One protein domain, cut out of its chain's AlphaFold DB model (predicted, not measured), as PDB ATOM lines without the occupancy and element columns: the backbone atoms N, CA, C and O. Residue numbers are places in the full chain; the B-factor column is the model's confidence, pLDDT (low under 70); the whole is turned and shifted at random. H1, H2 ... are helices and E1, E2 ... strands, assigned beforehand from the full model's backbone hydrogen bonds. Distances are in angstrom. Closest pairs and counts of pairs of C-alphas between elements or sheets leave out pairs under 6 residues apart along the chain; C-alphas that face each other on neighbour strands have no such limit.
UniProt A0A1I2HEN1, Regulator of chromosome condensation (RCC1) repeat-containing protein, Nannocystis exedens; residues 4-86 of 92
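Overview. This is residues 4 to 86 of the 92 residues of the protein "Regulator of chromosome condensation (RCC1) repeat-containing protein" of Nannocystis exedens (UniProt A0A1I2HEN1). Residues 4 to 20 of the long helix H1 stick out from a small body made of a three-stranded sheet, a long loop and the short helix H2. The printed part has 83 residues, with two named helices and three named strands in the order H1, E1, E2, E3, H2 along the chain, of mixed class; the sheet, order E1 - E2 - E3, is a meander, each strand the antiparallel neighbour of the one before. The whole is loose, radius of gyration of the C-alphas 17.1 A, spanning 59 by 25 by 20 A.

Along the chain. Find C-alpha 4 at (-54.709, 89.830, 57.825); from there H1, residues 4 to 25, runs 32.1 A. Next come E1, residues 28 to 33, E2, residues 37 to 42, and E3, residues 46 to 51, 17.0 A. H2, residues 72 to 79, ends at (-15.250, 107.376, 58.503).

Arrangement. In hairpin E1 and E2, find N 32 and O 39 2.7 A apart; in hairpin E2 and E3, N 40 and O 48, 2.7 A. H2 only grazes the sheet; its closest C-alphas to E3 are Pro 72 and Arg 48, 6.2 A. H1 and H2 are apart; in both, every O i to N i+4 pair is within hydrogen-bond range.

Size, cuts and confidence. The printed part has no cut. The link E3 to H2 is long, 20 residues. Look for pLDDT under 70 at residues 25 to 26 and 68 to 86.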
ATOM      1  N   ALA A   4     -55.164  88.663  57.072       83.88
ATOM      2  CA  ALA A   4     -54.709  89.830  57.825       83.88
ATOM      3  C   ALA A   4     -54.144  89.471  59.212       83.88
ATOM      4  O   ALA A   4     -53.125  90.029  59.618       83.88
ATOM      5  N   ALA A   5     -54.758  88.519  59.924       84.88
ATOM      6  CA  ALA A   5     -54.277  88.094  61.238       84.88
ATOM      7  C   ALA A   5     -52.929  87.357  61.154       84.88
ATOM      8  O   ALA A   5     -52.083  87.532  62.030       84.88
ATOM      9  N   TYR A   6     -52.703  86.578  60.091       81.25
ATOM     10  CA  TYR A   6     -51.453  85.841  59.883       81.25
ATOM     11  C   TYR A   6     -50.281  86.786  59.570       81.25
ATOM     12  O   TYR A   6     -49.244  86.718  60.227       81.25
ATOM     13  N   ARG A   7     -50.492  87.773  58.686       86.06
ATOM     14  CA  ARG A   7     -49.490  88.814  58.385       86.06
ATOM     15  C   ARG A   7     -49.093  89.625  59.621       86.06
ATOM     16  O   ARG A   7     -47.933  89.988  59.795       86.06
ATOM     17  N   GLN A   8     -50.051  89.897  60.508       87.19
ATOM     18  CA  GLN A   8     -49.788  90.622  61.752       87.19
ATOM     19  C   GLN A   8     -48.977  89.789  62.761       87.19
ATOM     20  O   GLN A   8     -48.218  90.350  63.554       87.19
ATOM     21  N   PHE A   9     -49.114  88.462  62.721       86.56
ATOM     22  CA  PHE A   9     -48.331  87.537  63.537       86.56
ATOM     23  C   PHE A   9     -46.890  87.412  63.019       86.56
ATOM     24  O   PHE A   9     -45.953  87.561  63.801       86.56
ATOM     25  N   GLU A  10     -46.702  87.254  61.705       88.44
ATOM     26  CA  GLU A  10     -45.372  87.220  61.076       88.44
ATOM     27  C   GLU A  10     -44.597  88.531  61.274       88.44
ATOM     28  O   GLU A  10     -43.412  88.506  61.594       88.44
ATOM     29  N   ALA A  11     -45.265  89.687  61.189       86.06
ATOM     30  CA  ALA A  11     -44.630  90.980  61.454       86.06
ATOM     31  C   ALA A  11     -44.117  91.103  62.902       86.06
ATOM     32  O   ALA A  11     -43.064  91.689  63.155       86.06
ATOM     33  N   ARG A  12     -44.849  90.538  63.872       88.06
ATOM     34  CA  ARG A  12     -44.417  90.497  65.277       88.06
ATOM     35  C   ARG A  12     -43.270  89.518  65.496       88.06
ATOM     36  O   ARG A  12     -42.360  89.854  66.247       88.06
ATOM     37  N   ALA A  13     -43.292  88.367  64.827       87.00
ATOM     38  CA  ALA A  13     -42.187  87.414  64.845       87.00
ATOM     39  C   ALA A  13     -40.908  88.037  64.262       87.00
ATOM     40  O   ALA A  13     -39.879  88.034  64.923       87.00
ATOM     41  N   SER A  14     -40.990  88.697  63.101       90.75
ATOM     42  CA  SER A  14     -39.842  89.391  62.500       90.75
ATOM     43  C   SER A  14     -39.289  90.503  63.398       90.75
ATOM     44  O   SER A  14     -38.075  90.644  63.535       90.75
ATOM     45  N   LYS A  15     -40.166  91.265  64.065       89.12
ATOM     46  CA  LYS A  15     -39.736  92.293  65.019       89.12
ATOM     47  C   LYS A  15     -39.017  91.693  66.228       89.12
ATOM     48  O   LYS A  15     -38.066  92.293  66.718       89.12
ATOM     49  N   LEU A  16     -39.480  90.546  66.719       86.25
ATOM     50  CA  LEU A  16     -38.853  89.859  67.842       86.25
ATOM     51  C   LEU A  16     -37.461  89.330  67.469       86.25
ATOM     52  O   LEU A  16     -36.523  89.539  68.232       86.25
ATOM     53  N   GLU A  17     -37.311  88.742  66.282       84.38
ATOM     54  CA  GLU A  17     -36.011  88.287  65.766       84.38
ATOM     55  C   GLU A  17     -35.014  89.451  65.605       84.38
ATOM     56  O   GLU A  17     -33.864  89.339  66.018       84.38
ATOM     57  N   ALA A  18     -35.458  90.618  65.118       82.38
ATOM     58  CA  ALA A  18     -34.601  91.807  65.019       82.38
ATOM     59  C   ALA A  18     -34.123  92.327  66.392       82.38
ATOM     60  O   ALA A  18     -32.997  92.808  66.531       82.38
ATOM     61  N   VAL A  19     -34.968  92.218  67.427       82.44
ATOM     62  CA  VAL A  19     -34.573  92.548  68.806       82.44
ATOM     63  C   VAL A  19     -33.543  91.542  69.324       82.44
ATOM     64  O   VAL A  19     -32.582  91.954  69.967       82.44
ATOM     65  N   ILE A  20     -33.709  90.247  69.040       84.12
ATOM     66  CA  ILE A  20     -32.741  89.211  69.435       84.12
ATOM     67  C   ILE A  20     -31.377  89.462  68.781       84.12
ATOM     68  O   ILE A  20     -30.362  89.373  69.469       84.12
ATOM     69  N   ASP A  21     -31.346  89.826  67.500       77.75
ATOM     70  CA  ASP A  21     -30.108  90.134  66.775       77.75
ATOM     71  C   ASP A  21     -29.384  91.356  67.366       77.75
ATOM     72  O   ASP A  21     -28.196  91.297  67.687       77.75
ATOM     73  N   THR A  22     -30.135  92.425  67.653       71.81
ATOM     74  CA  THR A  22     -29.597  93.646  68.281       71.81
ATOM     75  C   THR A  22     -29.052  93.370  69.687       71.81
ATOM     76  O   THR A  22     -27.953  93.798  70.035       71.81
ATOM     77  N   LEU A  23     -29.800  92.616  70.501       72.56
ATOM     78  CA  LEU A  23     -29.368  92.225  71.845       72.56
ATOM     79  C   LEU A  23     -28.193  91.251  71.821       72.56
ATOM     80  O   LEU A  23     -27.441  91.185  72.791       72.56
ATOM     81  N   SER A  24     -28.045  90.471  70.749       71.19
ATOM     82  CA  SER A  24     -26.851  89.672  70.543       71.19
ATOM     83  C   SER A  24     -25.677  90.606  70.276       71.19
ATOM     84  O   SER A  24     -24.769  90.615  71.092       71.19
ATOM     85  N   ALA A  25     -25.725  91.456  69.248       64.62
ATOM     86  CA  ALA A  25     -24.608  92.307  68.820       64.62
ATOM     87  C   ALA A  25     -23.967  93.166  69.934       64.62
ATOM     88  O   ALA A  25     -22.749  93.329  69.957       64.62
ATOM     89  N   ASP A  26     -24.747  93.657  70.899       67.31
ATOM     90  CA  ASP A  26     -24.228  94.478  72.008       67.31
ATOM     91  C   ASP A  26     -23.571  93.683  73.153       67.31
ATOM     92  O   ASP A  26     -23.038  94.267  74.104       67.31
ATOM     93  N   ARG A  27     -23.567  92.345  73.106       74.00
ATOM     94  CA  ARG A  27     -22.911  91.548  74.150       74.00
ATOM     95  C   ARG A  27     -21.401  91.528  73.971       74.00
ATOM     96  O   ARG A  27     -20.869  91.065  72.970       74.00
ATOM     97  N   VAL A  28     -20.705  91.951  75.017       73.50
ATOM     98  CA  VAL A  28     -19.248  91.891  75.127       73.50
ATOM     99  C   VAL A  28     -18.807  90.498  75.581       73.50
ATOM    100  O   VAL A  28     -19.221  90.027  76.638       73.50
ATOM    101  N   VAL A  29     -17.940  89.847  74.802       80.44
ATOM    102  CA  VAL A  29     -17.367  88.522  75.115       80.44
ATOM    103  C   VAL A  29     -16.068  88.647  75.890       80.44
ATOM    104  O   VAL A  29     -15.798  87.851  76.790       80.44
ATOM    105  N   LYS A  30     -15.225  89.615  75.523       76.12
ATOM    106  CA  LYS A  30     -13.883  89.738  76.090       76.12
ATOM    107  C   LYS A  30     -13.435  91.185  76.146       76.12
ATOM    108  O   LYS A  30     -13.623  91.925  75.188       76.12
ATOM    109  N   VAL A  31     -12.780  91.540  77.245       79.69
ATOM    110  CA  VAL A  31     -12.082  92.813  77.427       79.69
ATOM    111  C   VAL A  31     -10.594  92.516  77.577       79.69
ATOM    112  O   VAL A  31     -10.209  91.625  78.336       79.69
ATOM    113  N   VAL A  32      -9.761  93.231  76.832       80.94
ATOM    114  CA  VAL A  32      -8.303  93.150  76.865       80.94
ATOM    115  C   VAL A  32      -7.775  94.539  77.221       80.94
ATOM    116  O   VAL A  32      -7.766  95.426  76.364       80.94
ATOM    117  N   PRO A  33      -7.373  94.762  78.482       76.94
ATOM    118  CA  PRO A  33      -6.705  95.995  78.870       76.94
ATOM    119  C   PRO A  33      -5.242  95.981  78.396       76.94
ATOM    120  O   PRO A  33      -4.538  94.984  78.558       76.94
ATOM    121  N   GLY A  34      -4.794  97.090  77.817       74.69
ATOM    122  CA  GLY A  34      -3.396  97.422  77.539       74.69
ATOM    123  C   GLY A  34      -2.867  98.488  78.510       74.69
ATOM    124  O   GLY A  34      -3.514  98.812  79.503       74.69
ATOM    125  N   ASN A  35      -1.687  99.052  78.228       75.12
ATOM    126  CA  ASN A  35      -1.043 100.038  79.117       75.12
ATOM    127  C   ASN A  35      -1.811 101.374  79.194       75.12
ATOM    128  O   ASN A  35      -1.902 101.986  80.254       75.12
ATOM    129  N   SER A  36      -2.350 101.835  78.063       80.31
ATOM    130  CA  SER A  36      -3.136 103.082  77.958       80.31
ATOM    131  C   SER A  36      -4.264 102.979  76.922       80.31
ATOM    132  O   SER A  36      -4.853 103.979  76.531       80.31
ATOM    133  N   HIS A  37      -4.571 101.758  76.480       78.50
ATOM    134  CA  HIS A  37      -5.677 101.438  75.582       78.50
ATOM    135  C   HIS A  37      -6.437 100.229  76.127       78.50
ATOM    136  O   HIS A  37      -5.875  99.414  76.851       78.50
ATOM    137  N   THR A  38      -7.715 100.105  75.802       80.38
ATOM    138  CA  THR A  38      -8.562  98.960  76.135       80.38
ATOM    139  C   THR A  38      -9.281  98.507  74.879       80.38
ATOM    140  O   THR A  38      -9.856  99.321  74.163       80.38
ATOM    141  N   CYS A  39      -9.256  97.205  74.622       80.69
ATOM    142  CA  CYS A  39      -9.939  96.586  73.497       80.69
ATOM    143  C   CYS A  39     -11.028  95.643  73.981       80.69
ATOM    144  O   CYS A  39     -10.845  94.884  74.931       80.69
ATOM    145  N   VAL A  40     -12.160  95.654  73.295       80.62
ATOM    146  CA  VAL A  40     -13.307  94.806  73.571       80.62
ATOM    147  C   VAL A  40     -13.711  94.051  72.326       80.62
ATOM    148  O   VAL A  40     -13.730  94.601  71.231       80.62
ATOM    149  N   VAL A  41     -14.050  92.782  72.514       79.56
ATOM    150  CA  VAL A  41     -14.596  91.914  71.479       79.56
ATOM    151  C   VAL A  41     -16.064  91.669  71.796       79.56
ATOM    152  O   VAL A  41     -16.386  91.137  72.864       79.56
ATOM    153  N   ALA A  42     -16.939  92.074  70.886       77.94
ATOM    154  CA  ALA A  42     -18.363  91.781  70.930       77.94
ATOM    155  C   ALA A  42     -18.654  90.377  70.361       77.94
ATOM    156  O   ALA A  42     -17.817  89.767  69.691       77.94
ATOM    157  N   VAL A  43     -19.821  89.812  70.691       76.00
ATOM    158  CA  VAL A  43     -20.211  88.440  70.291       76.00
ATOM    159  C   VAL A  43     -20.380  88.279  68.786       76.00
ATOM    160  O   VAL A  43     -20.288  87.163  68.284       76.00
ATOM    161  N   ASP A  44     -20.625  89.375  68.078       70.88
ATOM    162  CA  ASP A  44     -20.711  89.441  66.620       70.88
ATOM    163  C   ASP A  44     -19.327  89.323  65.946       70.88
ATOM    164  O   ASP A  44     -19.242  89.213  64.725       70.88
ATOM    165  N   GLY A  45     -18.239  89.309  66.727       72.56
ATOM    166  CA  GLY A  45     -16.867  89.306  66.219       72.56
ATOM    167  C   GLY A  45     -16.325  90.705  65.915       72.56
ATOM    168  O   GLY A  45     -15.235  90.825  65.351       72.56
ATOM    169  N   THR A  46     -17.044  91.756  66.301       73.75
ATOM    170  CA  THR A  46     -16.580  93.140  66.223       73.75
ATOM    171  C   THR A  46     -15.556  93.417  67.318       73.75
ATOM    172  O   THR A  46     -15.796  93.150  68.498       73.75
ATOM    173  N   LEU A  47     -14.423  94.008  66.944       74.38
ATOM    174  CA  LEU A  47     -13.423  94.521  67.871       74.38
ATOM    175  C   LEU A  47     -13.550  96.046  67.981       74.38
ATOM    176  O   LEU A  47     -13.543  96.768  66.985       74.38
ATOM    177  N   ARG A  48     -13.685  96.535  69.215       76.69
ATOM    178  CA  ARG A  48     -13.727  97.959  69.563       76.69
ATOM    179  C   ARG A  48     -12.605  98.253  70.547       76.69
ATOM    180  O   ARG A  48     -12.669  97.833  71.697       76.69
ATOM    181  N   CYS A  49     -11.592  98.976  70.102       77.69
ATOM    182  CA  CYS A  49     -10.547  99.542  70.939       77.69
ATOM    183  C   CYS A  49     -10.758 101.041  71.180       77.69
ATOM    184  O   CYS A  49     -11.244 101.759  70.308       77.69
ATOM    185  N   TRP A  50     -10.379 101.497  72.367       80.31
ATOM    186  CA  TRP A  50     -10.332 102.902  72.762       80.31
ATOM    187  C   TRP A  50      -9.133 103.149  73.686       80.31
ATOM    188  O   TRP A  50      -8.558 102.220  74.250       80.31
ATOM    189  N   GLY A  51      -8.760 104.405  73.851       77.12
ATOM    190  CA  GLY A  51      -7.639 104.924  74.614       77.12
ATOM    191  C   GLY A  51      -6.583 105.543  73.705       77.12
ATOM    192  O   GLY A  51      -6.858 105.909  72.561       77.12
ATOM    193  N   THR A  52      -5.363 105.644  74.226       80.25
ATOM    194  CA  THR A  52      -4.228 106.209  73.499       80.25
ATOM    195  C   THR A  52      -3.919 105.371  72.262       80.25
ATOM    196  O   THR A  52      -3.828 104.142  72.359       80.25
ATOM    197  N   ASN A  53      -3.696 106.035  71.132       76.38
ATOM    198  CA  ASN A  53      -3.437 105.463  69.817       76.38
ATOM    199  C   ASN A  53      -2.230 106.091  69.101       76.38
ATOM    200  O   ASN A  53      -2.080 105.929  67.896       76.38
ATOM    201  N   SER A  54      -1.360 106.816  69.804       76.75
ATOM    202  CA  SER A  54      -0.258 107.560  69.170       76.75
ATOM    203  C   SER A  54       0.674 106.700  68.291       76.75
ATOM    204  O   SER A  54       1.299 107.222  67.376       76.75
ATOM    205  N   GLU A  55       0.724 105.384  68.524       78.62
ATOM    206  CA  GLU A  55       1.524 104.400  67.780       78.62
ATOM    207  C   GLU A  55       0.671 103.542  66.814       78.62
ATOM    208  O   GLU A  55       1.156 102.556  66.257       78.62
ATOM    209  N   GLY A  56      -0.614 103.861  66.624       75.25
ATOM    210  CA  GLY A  56      -1.543 103.082  65.797       75.25
ATOM    211  C   GLY A  56      -1.995 101.758  66.430       75.25
ATOM    212  O   GLY A  56      -2.475 100.860  65.735       75.25
ATOM    213  N   GLN A  57      -1.845 101.612  67.749       74.25
ATOM    214  CA  GLN A  57      -2.160 100.392  68.500       74.25
ATOM    215  C   GLN A  57      -3.636  99.968  68.444       74.25
ATOM    216  O   GLN A  57      -3.936  98.806  68.713       74.25
ATOM    217  N   LEU A  58      -4.558 100.876  68.102       73.81
ATOM    218  CA  LEU A  58      -5.985 100.564  67.996       73.81
ATOM    219  C   LEU A  58      -6.346  99.866  66.674       73.81
ATOM    220  O   LEU A  58      -7.417  99.275  66.575       73.81
ATOM    221  N   GLY A  59      -5.465  99.904  65.667       72.38
ATOM    222  CA  GLY A  59      -5.671  99.196  64.400       72.38
ATOM    223  C   GLY A  59      -6.710  99.823  63.463       72.38
ATOM    224  O   GLY A  59      -7.152  99.161  62.529       72.38
ATOM    225  N   TYR A  60      -7.073 101.090  63.686       71.44
ATOM    226  CA  TYR A  60      -8.014 101.859  62.851       71.44
ATOM    227  C   TYR A  60      -7.365 102.576  61.665       71.44
ATOM    228  O   TYR A  60      -7.988 103.429  61.046       71.44
ATOM    229  N   GLY A  61      -6.084 102.311  61.390       72.88
ATOM    230  CA  GLY A  61      -5.340 103.047  60.364       72.88
ATOM    231  C   GLY A  61      -5.076 104.517  60.721       72.88
ATOM    232  O   GLY A  61      -4.568 105.262  59.888       72.88
ATOM    233  N   THR A  62      -5.379 104.928  61.954       70.00
ATOM    234  CA  THR A  62      -5.156 106.281  62.474       70.00
ATOM    235  C   THR A  62      -4.279 106.228  63.717       70.00
ATOM    236  O   THR A  62      -4.133 105.172  64.337       70.00
ATOM    237  N   THR A  63      -3.687 107.367  64.074       78.06
ATOM    238  CA  THR A  63      -2.923 107.554  65.319       78.06
ATOM    239  C   THR A  63      -3.647 108.475  66.303       78.06
ATOM    240  O   THR A  63      -3.038 109.004  67.230       78.06
ATOM    241  N   GLU A  64      -4.934 108.728  66.059       74.56
ATOM    242  CA  GLU A  64      -5.773 109.569  66.909       74.56
ATOM    243  C   GLU A  64      -6.254 108.767  68.110       74.56
ATOM    244  O   GLU A  64      -6.699 107.625  67.960       74.56
ATOM    245  N   ASP A  65      -6.142 109.368  69.291       72.38
ATOM    246  CA  ASP A  65      -6.678 108.805  70.523       72.38
ATOM    247  C   ASP A  65      -8.213 108.728  70.411       72.38
ATOM    248  O   ASP A  65      -8.857 109.627  69.877       72.38
ATOM    249  N   ILE A  66      -8.804 107.620  70.861       73.31
ATOM    250  CA  ILE A  66     -10.251 107.367  70.752       73.31
ATOM    251  C   ILE A  66     -10.808 107.190  72.162       73.31
ATOM    252  O   ILE A  66     -10.320 106.336  72.889       73.31
ATOM    253  N   GLY A  67     -11.858 107.902  72.563       70.00
ATOM    254  CA  GLY A  67     -12.517 107.713  73.867       70.00
ATOM    255  C   GLY A  67     -12.321 108.837  74.887       70.00
ATOM    256  O   GLY A  67     -12.736 108.676  76.033       70.00
ATOM    257  N   ASP A  68     -11.718 109.951  74.481       65.19
ATOM    258  CA  ASP A  68     -11.821 111.250  75.151       65.19
ATOM    259  C   ASP A  68     -13.133 111.960  74.764       65.19
ATOM    260  O   ASP A  68     -13.928 112.272  75.649       65.19
ATOM    261  N   ASP A  69     -13.423 112.067  73.463       63.50
ATOM    262  CA  ASP A  69     -14.601 112.772  72.928       63.50
ATOM    263  C   ASP A  69     -15.388 111.949  71.885       63.50
ATOM    264  O   ASP A  69     -16.519 112.292  71.535       63.50
ATOM    265  N   ALA A  70     -14.804 110.853  71.384       58.72
ATOM    266  CA  ALA A  70     -15.390 109.989  70.361       58.72
ATOM    267  C   ALA A  70     -15.571 108.561  70.880       58.72
ATOM    268  O   ALA A  70     -14.611 107.899  71.288       58.72
ATOM    269  N   THR A  71     -16.798 108.040  70.822       62.94
ATOM    270  CA  THR A  71     -16.983 106.598  71.000       62.94
ATOM    271  C   THR A  71     -16.426 105.861  69.776       62.94
ATOM    272  O   THR A  71     -16.550 106.358  68.653       62.94
ATOM    273  N   PRO A  72     -15.872 104.640  69.931       62.91
ATOM    274  CA  PRO A  72     -15.460 103.840  68.779       62.91
ATOM    275  C   PRO A  72     -16.587 103.706  67.743       62.91
ATOM    276  O   PRO A  72     -16.339 103.791  66.546       62.91
ATOM    277  N   GLY A  73     -17.841 103.583  68.202       60.62
ATOM    278  CA  GLY A  73     -19.029 103.494  67.347       60.62
ATOM    279  C   GLY A  73     -19.283 104.731  66.478       60.62
ATOM    280  O   GLY A  73     -19.652 104.583  65.316       60.62
ATOM    281  N   GLU A  74     -19.048 105.935  66.999       60.91
ATOM    282  CA  GLU A  74     -19.167 107.177  66.224       60.91
ATOM    283  C   GLU A  74     -18.009 107.347  65.237       60.91
ATOM    284  O   GLU A  74     -18.234 107.810  64.121       60.91
ATOM    285  N   TYR A  75     -16.797 106.906  65.591       62.19
ATOM    286  CA  TYR A  75     -15.640 106.980  64.695       62.19
ATOM    287  C   TYR A  75     -15.809 106.088  63.455       62.19
ATOM    288  O   TYR A  75     -15.580 106.543  62.331       62.19
ATOM    289  N   PHE A  76     -16.291 104.850  63.640       59.25
ATOM    290  CA  PHE A  76     -16.624 103.931  62.543       59.25
ATOM    291  C   PHE A  76     -17.747 104.476  61.647       59.25
ATOM    292  O   PHE A  76     -17.675 104.385  60.421       59.25
ATOM    293  N   ALA A  77     -18.774 105.090  62.246       56.62
ATOM    294  CA  ALA A  77     -19.882 105.692  61.508       56.62
ATOM    295  C   ALA A  77     -19.465 106.955  60.728       56.62
ATOM    296  O   ALA A  77     -19.973 107.184  59.630       56.62
ATOM    297  N   ALA A  78     -18.531 107.749  61.261       54.69
ATOM    298  CA  ALA A  78     -18.046 108.983  60.641       54.69
ATOM    299  C   ALA A  78     -17.074 108.742  59.470       54.69
ATOM    300  O   ALA A  78     -17.073 109.519  58.516       54.69
ATOM    301  N   HIS A  79     -16.283 107.665  59.511       56.62
ATOM    302  CA  HIS A  79     -15.250 107.376  58.503       56.62
ATOM    303  C   HIS A  79     -15.652 106.303  57.480       56.62
ATOM    304  O   HIS A  79     -14.866 105.968  56.597       56.62
ATOM    305  N   GLY A  80     -16.873 105.760  57.561       51.06
ATOM    306  CA  GLY A  80     -17.367 104.744  56.623       51.06
ATOM    307  C   GLY A  80     -16.634 103.399  56.712       51.06
ATOM    308  O   GLY A  80     -16.810 102.547  55.839       51.06
ATOM    309  N   CYS A  81     -15.829 103.202  57.756       52.03
ATOM    310  CA  CYS A  81     -15.089 101.976  58.011       52.03
ATOM    311  C   CYS A  81     -15.823 101.177  59.081       52.03
ATOM    312  O   CYS A  81     -16.103 101.676  60.168       52.03
ATOM    313  N   GLY A  82     -16.190  99.942  58.743       53.59
ATOM    314  CA  GLY A  82     -16.886  99.051  59.664       53.59
ATOM    315  C   GLY A  82     -16.009  98.638  60.846       53.59
ATOM    316  O   GLY A  82     -14.787  98.780  60.817       53.59
ATOM    317  N   ALA A  83     -16.667  98.084  61.864       54.44
ATOM    318  CA  ALA A  83     -16.057  97.352  62.965       54.44
ATOM    319  C   ALA A  83     -14.803  96.569  62.534       54.44
ATOM    320  O   ALA A  83     -14.871  95.781  61.589       54.44
ATOM    321  N   VAL A  84     -13.680  96.748  63.239       56.88
ATOM    322  CA  VAL A  84     -12.458  95.983  62.951       56.88
ATOM    323  C   VAL A  84     -12.742  94.501  63.220       56.88
ATOM    324  O   VAL A  84     -13.099  94.148  64.349       56.88
ATOM    325  N   PRO A  85     -12.615  93.605  62.227       55.78
ATOM    326  CA  PRO A  85     -12.760  92.178  62.468       55.78
ATOM    327  C   PRO A  85     -11.534  91.648  63.223       55.78
ATOM    328  O   PRO A  85     -10.400  92.044  62.956       55.78
ATOM    329  N   VAL A  86     -11.746  90.683  64.123       51.34
ATOM    330  CA  VAL A  86     -10.692  90.080  64.975       51.34
ATOM    331  C   VAL A  86      -9.511  89.496  64.172       51.34
ATOM    332  O   VAL A  86      -8.411  89.344  64.698       51.34
TER     333      VAL A  86